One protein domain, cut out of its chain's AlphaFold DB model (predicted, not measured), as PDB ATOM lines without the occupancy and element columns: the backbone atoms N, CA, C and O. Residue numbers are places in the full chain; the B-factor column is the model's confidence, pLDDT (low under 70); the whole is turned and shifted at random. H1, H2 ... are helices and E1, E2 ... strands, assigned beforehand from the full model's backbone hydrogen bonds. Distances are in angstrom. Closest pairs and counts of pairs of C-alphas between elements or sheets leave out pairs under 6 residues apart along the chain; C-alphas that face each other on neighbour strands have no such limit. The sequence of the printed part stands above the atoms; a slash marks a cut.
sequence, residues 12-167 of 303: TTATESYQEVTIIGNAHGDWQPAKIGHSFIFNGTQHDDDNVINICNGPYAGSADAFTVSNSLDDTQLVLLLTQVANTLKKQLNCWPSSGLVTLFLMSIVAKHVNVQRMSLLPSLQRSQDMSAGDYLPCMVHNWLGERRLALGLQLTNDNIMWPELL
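This is residues 12 to 167 of the 303 residues of an uncharacterized protein of Shewanella polaris (UniProt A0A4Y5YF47). A strongly twisted sheet of five strands forms a wall, with helices H2 and H3 covering one face, H2 at the E4 end and H3 over the rest. H5 runs beside H3, past the edge strand E5, and a long loop between E5 and H4 reaches far out, its residues 129 to 134 sticking out free. The printed part has 156 residues with five named helices and five named strands, in the order H1 E1 E2 E3 E4 H2 H3 E5 H4 H5. The mixed sheet has the order E4 E3 E2 E1 E5, with only E4 antiparallel to its neighbour; the class is mixed, helices and strands. The whole is compact, with a radius of gyration of the C-alphas of 15.4 A and spans of 49 by 34 by 34 A.

In the sheet, E4 is residues 67 to 70, 10.1 A long; E3 is 52 to 57, 16.5 A; E2 is 38 to 42, 13.5 A; E1 is 20 to 24, 13.3 A; and E5 is 113 to 117, 13.4 A. H2, residues 75 to 93, is 25.9 A long from C-alpha 75 at (97.005, 163.352, 16.309) to C-alpha 93 at (112.581, 156.437, 35.790). H3 is residues 99 to 110, 16.4 A, and H5 is 144 to 157, 19.9 A, ending with C-alpha 157 at (95.247, 151.953, 42.383). H1, residues 14 to 17, is 5.6 A long, and H4, residues 138 to 141, is 6.5 A.

E1 is parallel to E5, with N 23 and O 115 2.8 A apart, and to E2, with N 40 and O 22 2.8 A apart. E2 and E3 are parallel, with N 53 and O 39 at 2.8 A. E3 and E4 form an antiparallel hairpin, with N 56 and O 68 at 2.9 A; these pairs are within hydrogen-bond range. Residues 161 to 162 pair in parallel with 114 to 115 of E5. H2 and H3 are on the same face of the sheet; H2 lies over E4 at a height of 8.8 A. H2, with residues 81 to 89 alone, touches H3, the closest C-alphas being those of Ala 86 and Val 102, 5.6 A; their lines at 73 degrees are only just about perpendicular. H3 and H5 only just touch, with 3 pairs of C-alphas within 8 A, the closest those of Leu 101 and Glu 147, 6.9 A; they run the same way at a shallow tilt of 16 degrees. H1 is close to H3 but not clearly touching, with C-alphas of Thr 15 and Val 110 closest at 4.8 A. H4 is apart from H2, H3 and H5. Every O i to N i+4 pair is within hydrogen-bond range in H5, 13 of 15 in H2 and 7 of 8 in H3; H1 and H4 are too short for such a pair.

The two C-alphas farthest apart are those of Thr 12 and Gln 129, 51.4 A. The printed part has no cut. The links E1 to E2, 13 residues, and E5 to H4, 20 residues, are long. Mean pLDDT of the printed part is 89.8; residues 12 to 17 and 44 to 46 are under 70.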
ATOM      1  N   THR A  12      88.337 167.898  29.196       46.94
ATOM      2  CA  THR A  12      86.958 167.397  29.111       46.94
ATOM      3  C   THR A  12      86.538 166.902  27.727       46.94
ATOM      4  O   THR A  12      85.651 166.056  27.648       46.94
ATOM      5  N   THR A  13      87.151 167.365  26.634       47.59
ATOM      6  CA  THR A  13      86.813 166.883  25.278       47.59
ATOM      7  C   THR A  13      87.463 165.539  24.938       47.59
ATOM      8  O   THR A  13      86.886 164.760  24.185       47.59
ATOM      9  N   ALA A  14      88.622 165.221  25.526       50.69
ATOM     10  CA  ALA A  14      89.313 163.944  25.318       50.69
ATOM     11  C   ALA A  14      88.695 162.786  26.127       50.69
ATOM     12  O   ALA A  14      88.777 161.629  25.726       50.69
ATOM     13  N   THR A  15      88.045 163.078  27.257       50.59
ATOM     14  CA  THR A  15      87.390 162.066  28.106       50.59
ATOM     15  C   THR A  15      86.105 161.485  27.510       50.59
ATOM     16  O   THR A  15      85.669 160.406  27.909       50.59
ATOM     17  N   GLU A  16      85.467 162.176  26.559       54.72
ATOM     18  CA  GLU A  16      84.261 161.653  25.902       54.72
ATOM     19  C   GLU A  16      84.594 160.639  24.797       54.72
ATOM     20  O   GLU A  16      83.840 159.680  24.615       54.72
ATOM     21  N   SER A  17      85.741 160.777  24.120       68.44
ATOM     22  CA  SER A  17      86.123 159.954  22.963       68.44
ATOM     23  C   SER A  17      86.703 158.576  23.310       68.44
ATOM     24  O   SER A  17      86.564 157.641  22.519       68.44
ATOM     25  N   TYR A  18      87.310 158.410  24.487       85.25
ATOM     26  CA  TYR A  18      87.986 157.169  24.882       85.25
ATOM     27  C   TYR A  18      87.204 156.392  25.952       85.25
ATOM     28  O   TYR A  18      87.646 156.242  27.081       85.25
ATOM     29  N   GLN A  19      86.016 155.873  25.626       88.00
ATOM     30  CA  GLN A  19      85.252 155.058  26.588       88.00
ATOM     31  C   GLN A  19      85.954 153.722  26.889       88.00
ATOM     32  O   GLN A  19      86.254 153.421  28.043       88.00
ATOM     33  N   GLU A  20      86.249 152.948  25.842       93.38
ATOM     34  CA  GLU A  20      86.956 151.670  25.923       93.38
ATOM     35  C   GLU A  20      88.252 151.756  25.119       93.38
ATOM     36  O   GLU A  20      88.253 152.171  23.955       93.38
ATOM     37  N   VAL A  21      89.358 151.385  25.755       95.69
ATOM     38  CA  VAL A  21      90.688 151.412  25.155       95.69
ATOM     39  C   VAL A  21      91.366 150.064  25.347       95.69
ATOM     40  O   VAL A  21      91.342 149.499  26.437       95.69
ATOM     41  N   THR A  22      92.004 149.559  24.293       95.56
ATOM     42  CA  THR A  22      92.903 148.404  24.374       95.56
ATOM     43  C   THR A  22      94.310 148.814  23.963       95.56
ATOM     44  O   THR A  22      94.519 149.295  22.857       95.56
ATOM     45  N   ILE A  23      95.288 148.634  24.842       95.75
ATOM     46  CA  ILE A  23      96.703 148.894  24.567       95.75
ATOM     47  C   ILE A  23      97.378 147.562  24.271       95.75
ATOM     48  O   ILE A  23      97.303 146.632  25.076       95.75
ATOM     49  N   ILE A  24      98.041 147.472  23.123       93.94
ATOM     50  CA  ILE A  24      98.603 146.223  22.614       93.94
ATOM     51  C   ILE A  24     100.107 146.410  22.444       93.94
ATOM     52  O   ILE A  24     100.566 147.171  21.594       93.94
ATOM     53  N   GLY A  25     100.878 145.727  23.285       92.31
ATOM     54  CA  GLY A  25     102.330 145.724  23.197       92.31
ATOM     55  C   GLY A  25     102.867 144.815  22.092       92.31
ATOM     56  O   GLY A  25     102.138 144.123  21.379       92.31
ATOM     57  N   ASN A  26     104.193 144.803  21.976       88.56
ATOM     58  CA  ASN A  26     104.904 144.116  20.898       88.56
ATOM     59  C   ASN A  26     105.331 142.675  21.246       88.56
ATOM     60  O   ASN A  26     106.039 142.056  20.453       88.56
ATOM     61  N   ALA A  27     104.950 142.127  22.410       85.75
ATOM     62  CA  ALA A  27     105.295 140.744  22.770       85.75
ATOM     63  C   ALA A  27     104.676 139.746  21.777       85.75
ATOM     64  O   ALA A  27     103.646 140.042  21.194       85.75
ATOM     65  N   HIS A  28     105.254 138.566  21.551       80.88
ATOM     66  CA  HIS A  28     104.702 137.596  20.590       80.88
ATOM     67  C   HIS A  28     103.282 137.116  20.943       80.88
ATOM     68  O   HIS A  28     102.853 137.201  22.092       80.88
ATOM     69  N   GLY A  29     102.568 136.593  19.945       79.00
ATOM     70  CA  GLY A  29     101.217 136.050  20.088       79.00
ATOM     71  C   GLY A  29     100.221 136.692  19.129       79.00
ATOM     72  O   GLY A  29     100.494 137.736  18.531       79.00
ATOM     73  N   ASP A  30      99.069 136.045  18.992       78.94
ATOM     74  CA  ASP A  30      97.969 136.577  18.202       78.94
ATOM     75  C   ASP A  30      97.336 137.761  18.926       78.94
ATOM     76  O   ASP A  30      97.154 137.761  20.145       78.94
ATOM     77  N   TRP A  31      96.976 138.777  18.156       81.19
ATOM     78  CA  TRP A  31      96.179 139.891  18.637       81.19
ATOM     79  C   TRP A  31      95.072 140.181  17.641       81.19
ATOM     80  O   TRP A  31      95.158 139.819  16.467       81.19
ATOM     81  N   GLN A  32      94.021 140.823  18.130       76.62
ATOM     82  CA  GLN A  32      92.940 141.351  17.316       76.62
ATOM     83  C   GLN A  32      92.623 142.754  17.837       76.62
ATOM     84  O   GLN A  32      92.622 142.938  19.059       76.62
ATOM     85  N   PRO A  33      92.360 143.732  16.958       81.75
ATOM     86  CA  PRO A  33      91.828 145.014  17.385       81.75
ATOM     87  C   PRO A  33      90.574 144.833  18.241       81.75
ATOM     88  O   PRO A  33      89.779 143.904  18.051       81.75
ATOM     89  N   ALA A  34      90.377 145.740  19.190       84.94
ATOM     90  CA  ALA A  34      89.137 145.811  19.942       84.94
ATOM     91  C   ALA A  34      87.955 146.028  18.984       84.94
ATOM     92  O   ALA A  34      88.019 146.851  18.078       84.94
ATOM     93  N   LYS A  35      86.850 145.306  19.195       84.00
ATOM     94  CA  LYS A  35      85.617 145.479  18.398       84.00
ATOM     95  C   LYS A  35      84.837 146.741  18.769       84.00
ATOM     96  O   LYS A  35      83.966 147.170  18.021       84.00
ATOM     97  N   ILE A  36      85.093 147.266  19.963       85.38
ATOM     98  CA  ILE A  36      84.448 148.437  20.548       85.38
ATOM     99  C   ILE A  36      85.566 149.331  21.081       85.38
ATOM    100  O   ILE A  36      86.548 148.836  21.634       85.38
ATOM    101  N   GLY A  37      85.420 150.641  20.888       91.12
ATOM    102  CA  GLY A  37      86.428 151.612  21.298       91.12
ATOM    103  C   GLY A  37      87.669 151.594  20.407       91.12
ATOM    104  O   GLY A  37      87.594 151.209  19.240       91.12
ATOM    105  N   HIS A  38      88.797 152.038  20.963       93.88
ATOM    106  CA  HIS A  38      90.048 152.228  20.226       93.88
ATOM    107  C   HIS A  38      91.131 151.248  20.676       93.88
ATOM    108  O   HIS A  38      91.225 150.900  21.856       93.88
ATOM    109  N   SER A  39      91.984 150.843  19.741       94.69
ATOM    110  CA  SER A  39      93.192 150.066  20.027       94.69
ATOM    111  C   SER A  39      94.433 150.918  19.807       94.69
ATOM    112  O   SER A  39      94.523 151.596  18.793       94.69
ATOM    113  N   PHE A  40      95.400 150.861  20.717       95.12
ATOM    114  CA  PHE A  40      96.694 151.523  20.573       95.12
ATOM    115  C   PHE A  40      97.778 150.483  20.321       95.12
ATOM    116  O   PHE A  40      97.917 149.535  21.098       95.12
ATOM    117  N   ILE A  41      98.548 150.684  19.255       93.62
ATOM    118  CA  ILE A  41      99.669 149.826  18.856       93.62
ATOM    119  C   ILE A  41     100.951 150.642  18.699       93.62
ATOM    120  O   ILE A  41     100.901 151.868  18.563       93.62
ATOM    121  N   PHE A  42     102.103 149.962  18.714       91.56
ATOM    122  CA  PHE A  42     103.406 150.623  18.780       91.56
ATOM    123  C   PHE A  42     104.390 150.213  17.681       91.56
ATOM    124  O   PHE A  42     104.456 149.053  17.272       91.56
ATOM    125  N   ASN A  43     105.242 151.171  17.298       72.62
ATOM    126  CA  ASN A  43     106.524 150.980  16.602       72.62
ATOM    127  C   ASN A  43     106.484 150.085  15.348       72.62
ATOM    128  O   ASN A  43     107.301 149.180  15.189       72.62
ATOM    129  N   GLY A  44     105.576 150.387  14.417       60.44
ATOM    130  CA  GLY A  44     105.580 149.791  13.074       60.44
ATOM    131  C   GLY A  44     104.707 148.548  12.910       60.44
ATOM    132  O   GLY A  44     104.653 147.994  11.815       60.44
ATOM    133  N   THR A  45     103.969 148.145  13.947       66.75
ATOM    134  CA  THR A  45     102.778 147.316  13.735       66.75
ATOM    135  C   THR A  45     101.784 148.174  12.951       66.75
ATOM    136  O   THR A  45     101.390 149.235  13.426       66.75
ATOM    137  N   GLN A  46     101.447 147.784  11.722       66.69
ATOM    138  CA  GLN A  46     100.432 148.464  10.917       66.69
ATOM    139  C   GLN A  46      99.150 147.643  10.937       66.69
ATOM    140  O   GLN A  46      99.187 146.416  10.842       66.69
ATOM    141  N   HIS A  47      98.029 148.334  11.088       77.00
ATOM    142  CA  HIS A  47      96.702 147.762  10.966       77.00
ATOM    143  C   HIS A  47      95.805 148.807  10.317       77.00
ATOM    144  O   HIS A  47      95.854 149.974  10.703       77.00
ATOM    145  N   ASP A  48      94.992 148.382   9.358       75.62
ATOM    146  CA  ASP A  48      94.212 149.286   8.506       75.62
ATOM    147  C   ASP A  48      92.823 149.608   9.085       75.62
ATOM    148  O   ASP A  48      91.980 150.168   8.389       75.62
ATOM    149  N   ASP A  49      92.561 149.243  10.343       83.62
ATOM    150  CA  ASP A  49      91.242 149.448  10.943       83.62
ATOM    151  C   ASP A  49      91.143 150.875  11.492       83.62
ATOM    152  O   ASP A  49      92.016 151.331  12.232       83.62
ATOM    153  N   ASP A  50      90.036 151.556  11.189       84.06
ATOM    154  CA  ASP A  50      89.785 152.957  11.566       84.06
ATOM    155  C   ASP A  50      89.858 153.215  13.081       84.06
ATOM    156  O   ASP A  50      90.065 154.343  13.514       84.06
ATOM    157  N   ASN A  51      89.687 152.183  13.909       88.81
ATOM    158  CA  ASN A  51      89.751 152.303  15.362       88.81
ATOM    159  C   ASN A  51      91.125 151.947  15.955       88.81
ATOM    160  O   ASN A  51      91.251 151.837  17.179       88.81
ATOM    161  N   VAL A  52      92.147 151.753  15.119       92.62
ATOM    162  CA  VAL A  52      93.510 151.432  15.546       92.62
ATOM    163  C   VAL A  52      94.410 152.656  15.419       92.62
ATOM    164  O   VAL A  52      94.777 153.074  14.326       92.62
ATOM    165  N   ILE A  53      94.812 153.202  16.563       93.62
ATOM    166  CA  ILE A  53      95.724 154.336  16.682       93.62
ATOM    167  C   ILE A  53      97.154 153.802  16.771       93.62
ATOM    168  O   ILE A  53      97.493 153.024  17.667       93.62
ATOM    169  N   ASN A  54      98.017 154.245  15.860       92.88
ATOM    170  CA  ASN A  54      99.422 153.846  15.850       92.88
ATOM    171  C   ASN A  54     100.294 154.940  16.470       92.88
ATOM    172  O   ASN A  54     100.243 156.096  16.047       92.88
ATOM    173  N   ILE A  55     101.114 154.549  17.447       93.56
ATOM    174  CA  ILE A  55     102.087 155.404  18.123       93.56
ATOM    175  C   ILE A  55     103.495 154.905  17.800       93.56
ATOM    176  O   ILE A  55     103.888 153.787  18.132       93.56
ATOM    177  N   CYS A  56     104.303 155.764  17.199       89.31
ATOM    178  CA  CYS A  56     105.713 155.501  16.947       89.31
ATOM    179  C   CYS A  56     106.588 156.461  17.750       89.31
ATOM    180  O   CYS A  56     106.234 157.622  17.959       89.31
ATOM    181  N   ASN A  57     107.762 155.992  18.172       83.88
ATOM    182  CA  ASN A  57     108.794 156.879  18.700       83.88
ATOM    183  C   ASN A  57     109.230 157.863  17.607       83.88
ATOM    184  O   ASN A  57     109.609 157.445  16.514       83.88
ATOM    185  N   GLY A  58     109.194 159.164  17.898       80.75
ATOM    186  CA  GLY A  58     109.439 160.198  16.892       80.75
ATOM    187  C   GLY A  58     110.810 160.091  16.217       80.75
ATOM    188  O   GLY A  58     110.841 160.019  14.987       80.75
ATOM    189  N   PRO A  59     111.927 159.924  16.959       77.88
ATOM    190  CA  PRO A  59     113.240 159.701  16.352       77.88
ATOM    191  C   PRO A  59     113.294 158.469  15.439       77.88
ATOM    192  O   PRO A  59     113.948 158.499  14.401       77.88
ATOM    193  N   TYR A  60     112.563 157.400  15.782       71.19
ATOM    194  CA  TYR A  60     112.462 156.198  14.947       71.19
ATOM    195  C   TYR A  60     111.676 156.459  13.651       71.19
ATOM    196  O   TYR A  60     111.981 155.881  12.612       71.19
ATOM    197  N   ALA A  61     110.702 157.370  13.691       71.69
ATOM    198  CA  ALA A  61     109.931 157.823  12.535       71.69
ATOM    199  C   ALA A  61     110.599 158.978  11.754       71.69
ATOM    200  O   ALA A  61     110.015 159.483  10.796       71.69
ATOM    201  N   GLY A  62     111.797 159.425  12.152       77.25
ATOM    202  CA  GLY A  62     112.460 160.594  11.562       77.25
ATOM    203  C   GLY A  62     111.788 161.934  11.892       77.25
ATOM    204  O   GLY A  62     112.047 162.928  11.214       77.25
ATOM    205  N   SER A  63     110.925 161.969  12.911       85.12
ATOM    206  CA  SER A  63     110.281 163.185  13.412       85.12
ATOM    207  C   SER A  63     111.155 163.901  14.446       85.12
ATOM    208  O   SER A  63     111.917 163.272  15.181       85.12
ATOM    209  N   ALA A  64     111.014 165.228  14.518       85.56
ATOM    210  CA  ALA A  64     111.589 166.046  15.585       85.56
ATOM    211  C   ALA A  64     110.772 165.980  16.890       85.56
ATOM    212  O   ALA A  64     111.284 166.336  17.951       85.56
ATOM    213  N   ASP A  65     109.515 165.534  16.812       89.25
ATOM    214  CA  ASP A  65     108.651 165.355  17.975       89.25
ATOM    215  C   ASP A  65     109.034 164.102  18.771       89.25
ATOM    216  O   ASP A  65     109.715 163.205  18.277       89.25
ATOM    217  N   ALA A  66     108.569 164.007  20.018       91.00
ATOM    218  CA  ALA A  66     108.820 162.836  20.858       91.00
ATOM    219  C   ALA A  66     108.081 161.578  20.361       91.00
ATOM    220  O   ALA A  66     108.595 160.462  20.462       91.00
ATOM    221  N   PHE A  67     106.888 161.766  19.793       94.12
ATOM    222  CA  PHE A  67     106.035 160.709  19.259       94.12
ATOM    223  C   PHE A  67     105.477 161.114  17.898       94.12
ATOM    224  O   PHE A  67     105.265 162.292  17.624       94.12
ATOM    225  N   THR A  68     105.180 160.119  17.074       92.62
ATOM    226  CA  THR A  68     104.334 160.261  15.890       92.62
ATOM    227  C   THR A  68     103.075 159.447  16.124       92.62
ATOM    228  O   THR A  68     103.157 158.274  16.485       92.62
ATOM    229  N   VAL A  69     101.922 160.078  15.941       92.69
ATOM    230  CA  VAL A  69     100.605 159.462  16.095       92.69
ATOM    231  C   VAL A  69      99.916 159.478  14.740       92.69
ATOM    232  O   VAL A  69     100.117 160.405  13.958       92.69
ATOM    233  N   SER A  70      99.135 158.442  14.463       91.25
ATOM    234  CA  SER A  70      98.256 158.399  13.298       91.25
ATOM    235  C   SER A  70      96.937 157.729  13.650       91.25
ATOM    236  O   SER A  70      96.903 156.853  14.521       91.25
ATOM    237  N   ASN A  71      95.891 158.111  12.916       89.62
ATOM    238  CA  ASN A  71      94.551 157.531  12.998       89.62
ATOM    239  C   ASN A  71      93.829 157.803  14.330       89.62
ATOM    240  O   ASN A  71      92.961 157.039  14.742       89.62
ATOM    241  N   SER A  72      94.186 158.888  15.026       90.81
ATOM    242  CA  SER A  72      93.398 159.401  16.148       90.81
ATOM    243  C   SER A  72      92.509 160.572  15.714       90.81
ATOM    244  O   SER A  72      92.660 161.124  14.625       90.81
ATOM    245  N   LEU A  73      91.567 160.975  16.572       88.75
ATOM    246  CA  LEU A  73      90.690 162.124  16.301       88.75
ATOM    247  C   LEU A  73      91.464 163.448  16.171       88.75
ATOM    248  O   LEU A  73      91.053 164.324  15.413       88.75
ATOM    249  N   ASP A  74      92.557 163.585  16.924       91.75
ATOM    250  CA  ASP A  74      93.472 164.726  16.885       91.75
ATOM    251  C   ASP A  74      94.892 164.246  17.223       91.75
ATOM    252  O   ASP A  74      95.309 164.205  18.387       91.75
ATOM    253  N   ASP A  75      95.638 163.869  16.180       92.19
ATOM    254  CA  ASP A  75      97.005 163.352  16.309       92.19
ATOM    255  C   ASP A  75      97.933 164.373  16.981       92.19
ATOM    256  O   ASP A  75      98.789 164.005  17.786       92.19
ATOM    257  N   THR A  76      97.738 165.667  16.708       92.75
ATOM    258  CA  THR A  76      98.590 166.731  17.259       92.75
ATOM    259  C   THR A  76      98.365 166.868  18.759       92.75
ATOM    260  O   THR A  76      99.324 166.908  19.536       92.75
ATOM    261  N   GLN A  77      97.103 166.896  19.192       93.12
ATOM    262  CA  GLN A  77      96.774 166.954  20.612       93.12
ATOM    263  C   GLN A  77      97.266 165.706  21.352       93.12
ATOM    264  O   GLN A  77      97.825 165.822  22.446       93.12
ATOM    265  N   LEU A  78      97.102 164.517  20.764       94.38
ATOM    266  CA  LEU A  78      97.548 163.277  21.389       94.38
ATOM    267  C   LEU A  78      99.080 163.232  21.540       94.38
ATOM    268  O   LEU A  78      99.564 162.865  22.611       94.38
ATOM    269  N   VAL A  79      99.852 163.697  20.548       95.31
ATOM    270  CA  VAL A  79     101.318 163.850  20.667       95.31
ATOM    271  C   VAL A  79     101.698 164.760  21.838       95.31
ATOM    272  O   VAL A  79     102.589 164.409  22.620       95.31
ATOM    273  N   LEU A  80     101.027 165.906  22.003       94.75
ATOM    274  CA  LEU A  80     101.298 166.839  23.106       94.75
ATOM    275  C   LEU A  80     101.052 166.189  24.476       94.75
ATOM    276  O   LEU A  80     101.908 166.271  25.361       94.75
ATOM    277  N   LEU A  81      99.920 165.497  24.634       95.88
ATOM    278  CA  LEU A  81      99.561 164.814  25.881       95.88
ATOM    279  C   LEU A  81     100.534 163.676  26.215       95.88
ATOM    280  O   LEU A  81     101.032 163.603  27.341       95.88
ATOM    281  N   LEU A  82     100.867 162.828  25.236       97.12
ATOM    282  CA  LEU A  82     101.860 161.762  25.406       97.12
ATOM    283  C   LEU A  82     103.224 162.339  25.807       97.12
ATOM    284  O   LEU A  82     103.868 161.844  26.729       97.12
ATOM    285  N   THR A  83     103.646 163.437  25.178       96.31
ATOM    286  CA  THR A  83     104.916 164.110  25.494       96.31
ATOM    287  C   THR A  83     104.934 164.658  26.924       96.31
ATOM    288  O   THR A  83     105.945 164.549  27.625       96.31
ATOM    289  N   GLN A  84     103.825 165.221  27.403       96.62
ATOM    290  CA  GLN A  84     103.719 165.727  28.774       96.62
ATOM    291  C   GLN A  84     103.803 164.596  29.812       96.62
ATOM    292  O   GLN A  84     104.530 164.713  30.808       96.62
ATOM    293  N   VAL A  85     103.118 163.478  29.559       97.75
ATOM    294  CA  VAL A  85     103.200 162.274  30.398       97.75
ATOM    295  C   VAL A  85     104.624 161.711  30.392       97.75
ATOM    296  O   VAL A  85     105.191 161.471  31.460       97.75
ATOM    297  N   ALA A  86     105.256 161.590  29.221       97.62
ATOM    298  CA  ALA A  86     106.616 161.071  29.093       97.62
ATOM    299  C   ALA A  86     107.642 161.897  29.885       97.62
ATOM    300  O   ALA A  86     108.456 161.338  30.619       97.62
ATOM    301  N   ASN A  87     107.553 163.229  29.828       96.88
ATOM    302  CA  ASN A  87     108.410 164.122  30.613       96.88
ATOM    303  C   ASN A  87     108.232 163.954  32.131       96.88
ATOM    304  O   ASN A  87     109.179 164.146  32.897       96.88
ATOM    305  N   THR A  88     107.027 163.598  32.576       96.88
ATOM    306  CA  THR A  88     106.740 163.334  33.992       96.88
ATOM    307  C   THR A  88     107.333 161.996  34.427       96.88
ATOM    308  O   THR A  88     108.005 161.925  35.457       96.88
ATOM    309  N   LEU A  89     107.145 160.949  33.621       97.69
ATOM    310  CA  LEU A  89     107.677 159.612  33.886       97.69
ATOM    311  C   LEU A  89     109.208 159.574  33.819       97.69
ATOM    312  O   LEU A  89     109.829 158.933  34.665       97.69
ATOM    313  N   LYS A  90     109.833 160.331  32.907       97.00
ATOM    314  CA  LYS A  90     111.297 160.422  32.792       97.00
ATOM    315  C   LYS A  90     111.972 160.774  34.117       97.00
ATOM    316  O   LYS A  90     112.992 160.190  34.465       97.00
ATOM    317  N   LYS A  91     111.383 161.692  34.888       95.31
ATOM    318  CA  LYS A  91     111.910 162.098  36.203       95.31
ATOM    319  C   LYS A  91     111.855 160.973  37.240       95.31
ATOM    320  O   LYS A  91     112.673 160.954  38.148       95.31
ATOM    321  N   GLN A  92     110.889 160.063  37.123       95.88
ATOM    322  CA  GLN A  92     110.712 158.936  38.046       95.88
ATOM    323  C   GLN A  92     111.539 157.709  37.648       95.88
ATOM    324  O   GLN A  92     111.884 156.897  38.505       95.88
ATOM    325  N   LEU A  93     111.829 157.561  36.353       96.25
ATOM    326  CA  LEU A  93     112.581 156.437  35.790       96.25
ATOM    327  C   LEU A  93     114.078 156.719  35.642       96.25
ATOM    328  O   LEU A  93     114.857 155.777  35.519       96.25
ATOM    329  N   ASN A  94     114.465 157.999  35.639       93.06
ATOM    330  CA  ASN A  94     115.789 158.487  35.241       93.06
ATOM    331  C   ASN A  94     116.199 158.088  33.808       93.06
ATOM    332  O   ASN A  94     117.379 158.119  33.481       93.06
ATOM    333  N   CYS A  95     115.229 157.755  32.950       94.31
ATOM    334  CA  CYS A  95     115.407 157.458  31.528       94.31
ATOM    335  C   CYS A  95     114.124 157.806  30.756       94.31
ATOM    336  O   CYS A  95     113.050 157.927  31.356       94.31
ATOM    337  N   TRP A  96     114.198 157.956  29.434       95.06
ATOM    338  CA  TRP A  96     113.003 158.094  28.602       95.06
ATOM    339  C   TRP A  96     112.114 156.830  28.673       95.06
ATOM    340  O   TRP A  96     112.618 155.716  28.489       95.06
ATOM    341  N   PRO A  97     110.803 156.970  28.951       96.25
ATOM    342  CA  PRO A  97     109.883 155.837  29.063       96.25
ATOM    343  C   PRO A  97     109.518 155.236  27.702       96.25
ATOM    344  O   PRO A  97     109.525 155.918  26.674       96.25
ATOM    345  N   SER A  98     109.104 153.973  27.706       95.25
ATOM    346  CA  SER A  98     108.489 153.327  26.553       95.25
ATOM    347  C   SER A  98     107.151 153.980  26.189       95.25
ATOM    348  O   SER A  98     106.380 154.420  27.050       95.25
ATOM    349  N   SER A  99     106.826 154.008  24.894       95.19
ATOM    350  CA  SER A  99     105.547 154.541  24.399       95.19
ATOM    351  C   SER A  99     104.347 153.787  24.992       95.19
ATOM    352  O   SER A  99     103.299 154.390  25.226       95.19
ATOM    353  N   GLY A 100     104.515 152.491  25.284       95.56
ATOM    354  CA  GLY A 100     103.504 151.649  25.926       95.56
ATOM    355  C   GLY A 100     103.129 152.141  27.319       95.56
ATOM    356  O   GLY A 100     101.949 152.362  27.594       95.56
ATOM    357  N   LEU A 101     104.127 152.402  28.172       97.12
ATOM    358  CA  LEU A 101     103.888 152.938  29.512       97.12
ATOM    359  C   LEU A 101     103.268 154.340  29.460       97.12
ATOM    360  O   LEU A 101     102.317 154.622  30.186       97.12
ATOM    361  N   VAL A 102     103.781 155.213  28.588       97.81
ATOM    362  CA  VAL A 102     103.268 156.585  28.424       97.81
ATOM    363  C   VAL A 102     101.793 156.575  28.028       97.81
ATOM    364  O   VAL A 102     100.983 157.287  28.623       97.81
ATOM    365  N   THR A 103     101.436 155.736  27.056       97.38
ATOM    366  CA  THR A 103     100.053 155.597  26.585       97.38
ATOM    367  C   THR A 103      99.155 155.076  27.694       97.38
ATOM    368  O   THR A 103      98.072 155.613  27.901       97.38
ATOM    369  N   LEU A 104      99.617 154.088  28.461       97.44
ATOM    370  CA  LEU A 104      98.855 153.560  29.586       97.44
ATOM    371  C   LEU A 104      98.573 154.619  30.655       97.44
ATOM    372  O   LEU A 104      97.431 154.738  31.087       97.44
ATOM    373  N   PHE A 105      99.577 155.402  31.053       97.56
ATOM    374  CA  PHE A 105      99.401 156.478  32.034       97.56
ATOM    375  C   PHE A 105      98.444 157.570  31.548       97.56
ATOM    376  O   PHE A 105      97.691 158.134  32.338       97.56
ATOM    377  N   LEU A 106      98.462 157.887  30.252       96.94
ATOM    378  CA  LEU A 106      97.492 158.821  29.695       96.94
ATOM    379  C   LEU A 106      96.080 158.219  29.738       96.94
ATOM    380  O   LEU A 106      95.146 158.853  30.226       96.94
ATOM    381  N   MET A 107      95.931 156.980  29.265       96.69
ATOM    382  CA  MET A 107      94.634 156.310  29.157       96.69
ATOM    383  C   MET A 107      94.022 155.964  30.511       96.69
ATOM    384  O   MET A 107      92.805 156.004  30.634       96.69
ATOM    385  N   SER A 108      94.816 155.727  31.556       95.12
ATOM    386  CA  SER A 108      94.281 155.545  32.910       95.12
ATOM    387  C   SER A 108      93.536 156.778  33.424       95.12
ATOM    388  O   SER A 108      92.656 156.643  34.267       95.12
ATOM    389  N   ILE A 109      93.884 157.970  32.923       92.94
ATOM    390  CA  ILE A 109      93.256 159.242  33.298       92.94
ATOM    391  C   ILE A 109      92.039 159.529  32.417       92.94
ATOM    392  O   ILE A 109      91.008 159.976  32.918       92.94
ATOM    393  N   VAL A 110      92.167 159.326  31.101       92.62
ATOM    394  CA  VAL A 110      91.149 159.790  30.144       92.62
ATOM    395  C   VAL A 110      90.112 158.735  29.770       92.62
ATOM    396  O   VAL A 110      89.040 159.110  29.301       92.62
ATOM    397  N   ALA A 111      90.401 157.444  29.973       93.94
ATOM    398  CA  ALA A 111      89.523 156.359  29.554       93.94
ATOM    399  C   ALA A 111      88.752 155.709  30.706       93.94
ATOM    400  O   ALA A 111      89.262 155.543  31.817       93.94
ATOM    401  N   LYS A 112      87.513 155.279  30.430       92.81
ATOM    402  CA  LYS A 112      86.693 154.583  31.438       92.81
ATOM    403  C   LYS A 112      87.138 153.151  31.676       92.81
ATOM    404  O   LYS A 112      87.018 152.683  32.802       92.81
ATOM    405  N   HIS A 113      87.625 152.475  30.639       95.19
ATOM    406  CA  HIS A 113      88.150 151.116  30.716       95.19
ATOM    407  C   HIS A 113      89.399 150.988  29.852       95.19
ATOM    408  O   HIS A 113      89.382 151.352  28.674       95.19
ATOM    409  N   VAL A 114      90.464 150.441  30.434       96.69
ATOM    410  CA  VAL A 114      91.735 150.192  29.754       96.69
ATOM    411  C   VAL A 114      92.072 148.715  29.861       96.69
ATOM    412  O   VAL A 114      92.343 148.206  30.944       96.69
ATOM    413  N   ASN A 115      92.086 148.027  28.728       95.94
ATOM    414  CA  ASN A 115      92.598 146.669  28.620       95.94
ATOM    415  C   ASN A 115      94.034 146.717  28.108       95.94
ATOM    416  O   ASN A 115      94.345 147.491  27.206       95.94
ATOM    417  N   VAL A 116      94.904 145.872  28.647       95.38
ATOM    418  CA  VAL A 116      96.293 145.772  28.202       95.38
ATOM    419  C   VAL A 116      96.615 144.336  27.824       95.38
ATOM    420  O   VAL A 116      96.320 143.405  28.575       95.38
ATOM    421  N   GLN A 117      97.220 144.171  26.651       93.12
ATOM    422  CA  GLN A 117      97.574 142.881  26.066       93.12
ATOM    423  C   GLN A 117      98.987 142.925  25.487       93.12
ATOM    424  O   GLN A 117      99.463 143.978  25.056       93.12
ATOM    425  N   ARG A 118      99.641 141.765  25.425       91.50
ATOM    426  CA  ARG A 118     100.976 141.562  24.835       91.50
ATOM    427  C   ARG A 118     102.040 142.532  25.359       91.50
ATOM    428  O   ARG A 118     102.923 142.975  24.621       91.50
ATOM    429  N   MET A 119     101.972 142.873  26.641       93.25
ATOM    430  CA  MET A 119     102.878 143.819  27.283       93.25
ATOM    431  C   MET A 119     103.145 143.399  28.726       93.25
ATOM    432  O   MET A 119     102.417 143.780  29.621       93.25
ATOM    433  N   SER A 120     104.214 142.653  29.000       93.38
ATOM    434  CA  SER A 120     104.605 142.307  30.382       93.38
ATOM    435  C   SER A 120     105.507 143.355  31.051       93.38
ATOM    436  O   SER A 120     105.782 143.273  32.251       93.38
ATOM    437  N   LEU A 121     106.027 144.301  30.252       95.50
ATOM    438  CA  LEU A 121     107.172 145.163  30.582       95.50
ATOM    439  C   LEU A 121     108.427 144.375  31.000       95.50
ATOM    440  O   LEU A 121     109.267 144.866  31.746       95.50
ATOM    441  N   LEU A 122     108.572 143.140  30.515       94.38
ATOM    442  CA  LEU A 122     109.751 142.300  30.723       94.38
ATOM    443  C   LEU A 122     110.194 141.661  29.398       94.38
ATOM    444  O   LEU A 122     110.166 140.439  29.269       94.38
ATOM    445  N   PRO A 123     110.583 142.455  28.382       94.56
ATOM    446  CA  PRO A 123     111.189 141.876  27.190       94.56
ATOM    447  C   PRO A 123     112.522 141.218  27.550       94.56
ATOM    448  O   PRO A 123     113.227 141.684  28.454       94.56
ATOM    449  N   SER A 124     112.862 140.165  26.812       94.88
ATOM    450  CA  SER A 124     114.103 139.419  27.001       94.88
ATOM    451  C   SER A 124     115.331 140.282  26.710       94.88
ATOM    452  O   SER A 124     115.346 141.037  25.735       94.88
ATOM    453  N   LEU A 125     116.354 140.164  27.557       95.88
ATOM    454  CA  LEU A 125     117.712 140.659  27.326       95.88
ATOM    455  C   LEU A 125     118.653 139.558  26.828       95.88
ATOM    456  O   LEU A 125     119.851 139.807  26.713       95.88
ATOM    457  N   GLN A 126     118.151 138.359  26.520       95.75
ATOM    458  CA  GLN A 126     118.978 137.305  25.945       95.75
ATOM    459  C   GLN A 126     119.413 137.699  24.538       95.75
ATOM    460  O   GLN A 126     118.604 137.996  23.656       95.75
ATOM    461  N   ARG A 127     120.722 137.689  24.317       95.75
ATOM    462  CA  ARG A 127     121.292 137.930  22.995       95.75
ATOM    463  C   ARG A 127     121.314 136.629  22.204       95.75
ATOM    464  O   ARG A 127     121.580 135.564  22.760       95.75
ATOM    465  N   SER A 128     121.093 136.728  20.895       94.50
ATOM    466  CA  SER A 128     121.393 135.626  19.975       94.50
ATOM    467  C   SER A 128     122.906 135.431  19.868       94.50
ATOM    468  O   SER A 128     123.664 136.398  19.952       94.50
ATOM    469  N   GLN A 129     123.339 134.192  19.627       92.69
ATOM    470  CA  GLN A 129     124.742 133.872  19.356       92.69
ATOM    471  C   GLN A 129     125.270 134.594  18.103       92.69
ATOM    472  O   GLN A 129     126.458 134.898  18.026       92.69
ATOM    473  N   ASP A 130     124.385 134.908  17.151       93.69
ATOM    474  CA  ASP A 130     124.731 135.581  15.893       93.69
ATOM    475  C   ASP A 130     124.870 137.108  16.034       93.69
ATOM    476  O   ASP A 130     125.293 137.785  15.096       93.69
ATOM    477  N   MET A 131     124.499 137.677  17.186       94.06
ATOM    478  CA  MET A 131     124.546 139.121  17.415       94.06
ATOM    479  C   MET A 131     125.975 139.563  17.760       94.06
ATOM    480  O   MET A 131     126.577 139.066  18.716       94.06
ATOM    481  N   SER A 132     126.523 140.527  17.015       88.56
ATOM    482  CA  SER A 132     127.899 140.985  17.235       88.56
ATOM    483  C   SER A 132     128.031 141.768  18.545       88.56
ATOM    484  O   SER A 132     127.074 142.383  19.006       88.56
ATOM    485  N   ALA A 133     129.224 141.803  19.145       77.69
ATOM    486  CA  ALA A 133     129.458 142.532  20.400       77.69
ATOM    487  C   ALA A 133     129.225 144.056  20.299       77.69
ATOM    488  O   ALA A 133     129.028 144.706  21.321       77.69
ATOM    489  N   GLY A 134     129.264 144.624  19.086       84.06
ATOM    490  CA  GLY A 134     128.956 146.037  18.840       84.06
ATOM    491  C   GLY A 134     127.458 146.325  18.701       84.06
ATOM    492  O   GLY A 134     127.049 147.475  18.824       84.06
ATOM    493  N   ASP A 135     126.644 145.291  18.474       90.44
ATOM    494  CA  ASP A 135     125.197 145.425  18.361       90.44
ATOM    495  C   ASP A 135     124.533 145.365  19.731       90.44
ATOM    496  O   ASP A 135     124.988 144.681  20.658       90.44
ATOM    497  N   TYR A 136     123.385 146.020  19.837       91.56
ATOM    498  CA  TYR A 136     122.584 146.038  21.043       91.56
ATOM    499  C   TYR A 136     121.160 145.541  20.818       91.56
ATOM    500  O   TYR A 136     120.604 145.637  19.724       91.56
ATOM    501  N   LEU A 137     120.549 145.031  21.889       92.75
ATOM    502  CA  LEU A 137     119.143 144.658  21.869       92.75
ATOM    503  C   LEU A 137     118.278 145.924  21.888       92.75
ATOM    504  O   LEU A 137     118.450 146.747  22.788       92.75
ATOM    505  N   PRO A 138     117.301 146.081  20.976       89.06
ATOM    506  CA  PRO A 138     116.438 147.261  20.955       89.06
ATOM    507  C   PRO A 138     115.697 147.503  22.273       89.06
ATOM    508  O   PRO A 138     115.419 148.641  22.630       89.06
ATOM    509  N   CYS A 139     115.392 146.440  23.020       90.06
ATOM    510  CA  CYS A 139     114.724 146.554  24.308       90.06
ATOM    511  C   CYS A 139     115.626 147.142  25.403       90.06
ATOM    512  O   CYS A 139     115.094 147.686  26.358       90.06
ATOM    513  N   MET A 140     116.956 147.111  25.310       93.00
ATOM    514  CA  MET A 140     117.799 147.542  26.436       93.00
ATOM    515  C   MET A 140     117.798 149.063  26.678       93.00
ATOM    516  O   MET A 140     118.427 149.523  27.623       93.00
ATOM    517  N   VAL A 141     117.109 149.850  25.846       92.75
ATOM    518  CA  VAL A 141     117.060 151.320  25.953       92.75
ATOM    519  C   VAL A 141     116.091 151.843  27.014       92.75
ATOM    520  O   VAL A 141     116.092 153.033  27.319       92.75
ATOM    521  N   HIS A 142     115.275 150.970  27.603       94.81
ATOM    522  CA  HIS A 142     114.282 151.345  28.607       94.81
ATOM    523  C   HIS A 142     114.579 150.705  29.962       94.81
ATOM    524  O   HIS A 142     114.944 149.530  30.045       94.81
ATOM    525  N   ASN A 143     114.341 151.456  31.039       97.25
ATOM    526  CA  ASN A 143     114.353 150.940  32.406       97.25
ATOM    527  C   ASN A 143     113.094 150.097  32.677       97.25
ATOM    528  O   ASN A 143     112.187 150.518  33.390       97.25
ATOM    529  N   TRP A 144     113.030 148.892  32.116       97.56
ATOM    530  CA  TRP A 144     111.854 148.023  32.222       97.56
ATOM    531  C   TRP A 144     111.454 147.664  33.653       97.56
ATOM    532  O   TRP A 144     110.267 147.569  33.948       97.56
ATOM    533  N   LEU A 145     112.427 147.472  34.551       98.00
ATOM    534  CA  LEU A 145     112.135 147.217  35.964       98.00
ATOM    535  C   LEU A 145     111.493 148.447  36.624       98.00
ATOM    536  O   LEU A 145     110.533 148.303  37.379       98.00
ATOM    537  N   GLY A 146     111.966 149.654  36.312       98.25
ATOM    538  CA  GLY A 146     111.344 150.893  36.774       98.25
ATOM    539  C   GLY A 146     109.959 151.112  36.171       98.25
ATOM    540  O   GLY A 146     109.022 151.462  36.887       98.25
ATOM    541  N   GLU A 147     109.794 150.851  34.873       98.50
ATOM    542  CA  GLU A 147     108.495 150.939  34.202       98.50
ATOM    543  C   GLU A 147     107.482 149.994  34.837       98.50
ATOM    544  O   GLU A 147     106.357 150.393  35.140       98.50
ATOM    545  N   ARG A 148     107.904 148.759  35.113       97.56
ATOM    546  CA  ARG A 148     107.088 147.754  35.783       97.56
ATOM    547  C   ARG A 148     106.693 148.183  37.195       97.56
ATOM    548  O   ARG A 148     105.529 148.040  37.559       97.56
ATOM    549  N   ARG A 149     107.615 148.749  37.980       97.38
ATOM    550  CA  ARG A 149     107.304 149.308  39.308       97.38
ATOM    551  C   ARG A 149     106.219 150.385  39.231       97.38
ATOM    552  O   ARG A 149     105.290 150.366  40.037       97.38
ATOM    553  N   LEU A 150     106.313 151.309  38.272       97.81
ATOM    554  CA  LEU A 150     105.300 152.353  38.078       97.81
ATOM    555  C   LEU A 150     103.961 151.770  37.605       97.81
ATOM    556  O   LEU A 150     102.910 152.148  38.122       97.81
ATOM    557  N   ALA A 151     103.999 150.815  36.677       97.62
ATOM    558  CA  ALA A 151     102.829 150.099  36.181       97.62
ATOM    559  C   ALA A 151     102.083 149.338  37.288       97.62
ATOM    560  O   ALA A 151     100.857 149.392  37.337       97.62
ATOM    561  N   LEU A 152     102.804 148.677  38.201       96.44
ATOM    562  CA  LEU A 152     102.209 147.984  39.349       96.44
ATOM    563  C   LEU A 152     101.444 148.964  40.241       96.44
ATOM    564  O   LEU A 152     100.296 148.704  40.593       96.44
ATOM    565  N   GLY A 153     102.049 150.113  40.559       94.56
ATOM    566  CA  GLY A 153     101.376 151.169  41.316       94.56
ATOM    567  C   GLY A 153     100.112 151.666  40.612       94.56
ATOM    568  O   GLY A 153      99.074 151.823  41.253       94.56
ATOM    569  N   LEU A 154     100.174 151.844  39.290       94.69
ATOM    570  CA  LEU A 154      99.036 152.280  38.489       94.69
ATOM    571  C   LEU A 154      97.901 151.242  38.501       94.69
ATOM    572  O   LEU A 154      96.785 151.578  38.881       94.69
ATOM    573  N   GLN A 155      98.179 149.979  38.169       94.69
ATOM    574  CA  GLN A 155      97.167 148.918  38.135       94.69
ATOM    575  C   GLN A 155      96.533 148.662  39.510       94.69
ATOM    576  O   GLN A 155      95.334 148.424  39.602       94.69
ATOM    577  N   LEU A 156      97.310 148.714  40.596       93.31
ATOM    578  CA  LEU A 156      96.791 148.436  41.939       93.31
ATOM    579  C   LEU A 156      95.903 149.551  42.506       93.31
ATOM    580  O   LEU A 156      95.153 149.291  43.453       93.31
ATOM    581  N   THR A 157      95.993 150.760  41.946       93.06
ATOM    582  CA  THR A 157      95.247 151.953  42.383       93.06
ATOM    583  C   THR A 157      94.123 152.361  41.431       93.06
ATOM    584  O   THR A 157      93.354 153.259  41.765       93.06
ATOM    585  N   ASN A 158      94.003 151.708  40.271       93.88
ATOM    586  CA  ASN A 158      93.042 152.058  39.231       93.88
ATOM    587  C   ASN A 158      92.212 150.835  38.828       93.88
ATOM    588  O   ASN A 158      92.670 149.970  38.082       93.88
ATOM    589  N   ASP A 159      90.958 150.793  39.280       93.44
ATOM    590  CA  ASP A 159      90.041 149.675  39.020       93.44
ATOM    591  C   ASP A 159      89.576 149.592  37.551       93.44
ATOM    592  O   ASP A 159      88.983 148.598  37.137       93.44
ATOM    593  N   ASN A 160      89.833 150.627  36.742       94.50
ATOM    594  CA  ASN A 160      89.533 150.637  35.309       94.50
ATOM    595  C   ASN A 160      90.596 149.942  34.443       94.50
ATOM    596  O   ASN A 160      90.389 149.842  33.232       94.50
ATOM    597  N   ILE A 161      91.712 149.483  35.020       97.00
ATOM    598  CA  ILE A 161      92.820 148.874  34.274       97.00
ATOM    599  C   ILE A 161      92.797 147.350  34.411       97.00
ATOM    600  O   ILE A 161      93.000 146.793  35.488       97.00
ATOM    601  N   MET A 162      92.651 146.669  33.278       95.94
ATOM    602  CA  MET A 162      92.736 145.218  33.160       95.94
ATOM    603  C   MET A 162      94.041 144.825  32.472       95.94
ATOM    604  O   MET A 162      94.170 144.922  31.252       95.94
ATOM    605  N   TRP A 163      95.007 144.359  33.263       95.69
ATOM    606  CA  TRP A 163      96.338 144.004  32.773       95.69
ATOM    607  C   TRP A 163      96.865 142.710  33.420       95.69
ATOM    608  O   TRP A 163      97.666 142.744  34.355       95.69
ATOM    609  N   PRO A 164      96.400 141.535  32.965       92.06
ATOM    610  CA  PRO A 164      96.760 140.260  33.589       92.06
ATOM    611  C   PRO A 164      98.247 139.918  33.425       92.06
ATOM    612  O   PRO A 164      98.868 139.412  34.353       92.06
ATOM    613  N   GLU A 165      98.832 140.238  32.270       92.31
ATOM    614  CA  GLU A 165     100.226 139.924  31.930       92.31
ATOM    615  C   GLU A 165     101.258 140.728  32.727       92.31
ATOM    616  O   GLU A 165     102.441 140.377  32.730       92.31
ATOM    617  N   LEU A 166     100.840 141.806  33.406       95.00
ATOM    618  CA  LEU A 166     101.731 142.496  34.325       95.00
ATOM    619  C   LEU A 166     102.043 141.605  35.521       95.00
ATOM    620  O   LEU A 166     103.139 141.704  36.039       95.00
ATOM    621  N   LEU A 167     101.154 140.730  35.984       93.06
ATOM    622  CA  LEU A 167     101.399 139.969  37.209       93.06
ATOM    623  C   LEU A 167     102.242 138.715  36.934       93.06
ATOM    624  O   LEU A 167     101.920 137.904  36.071       93.06
TER     625      LEU A 167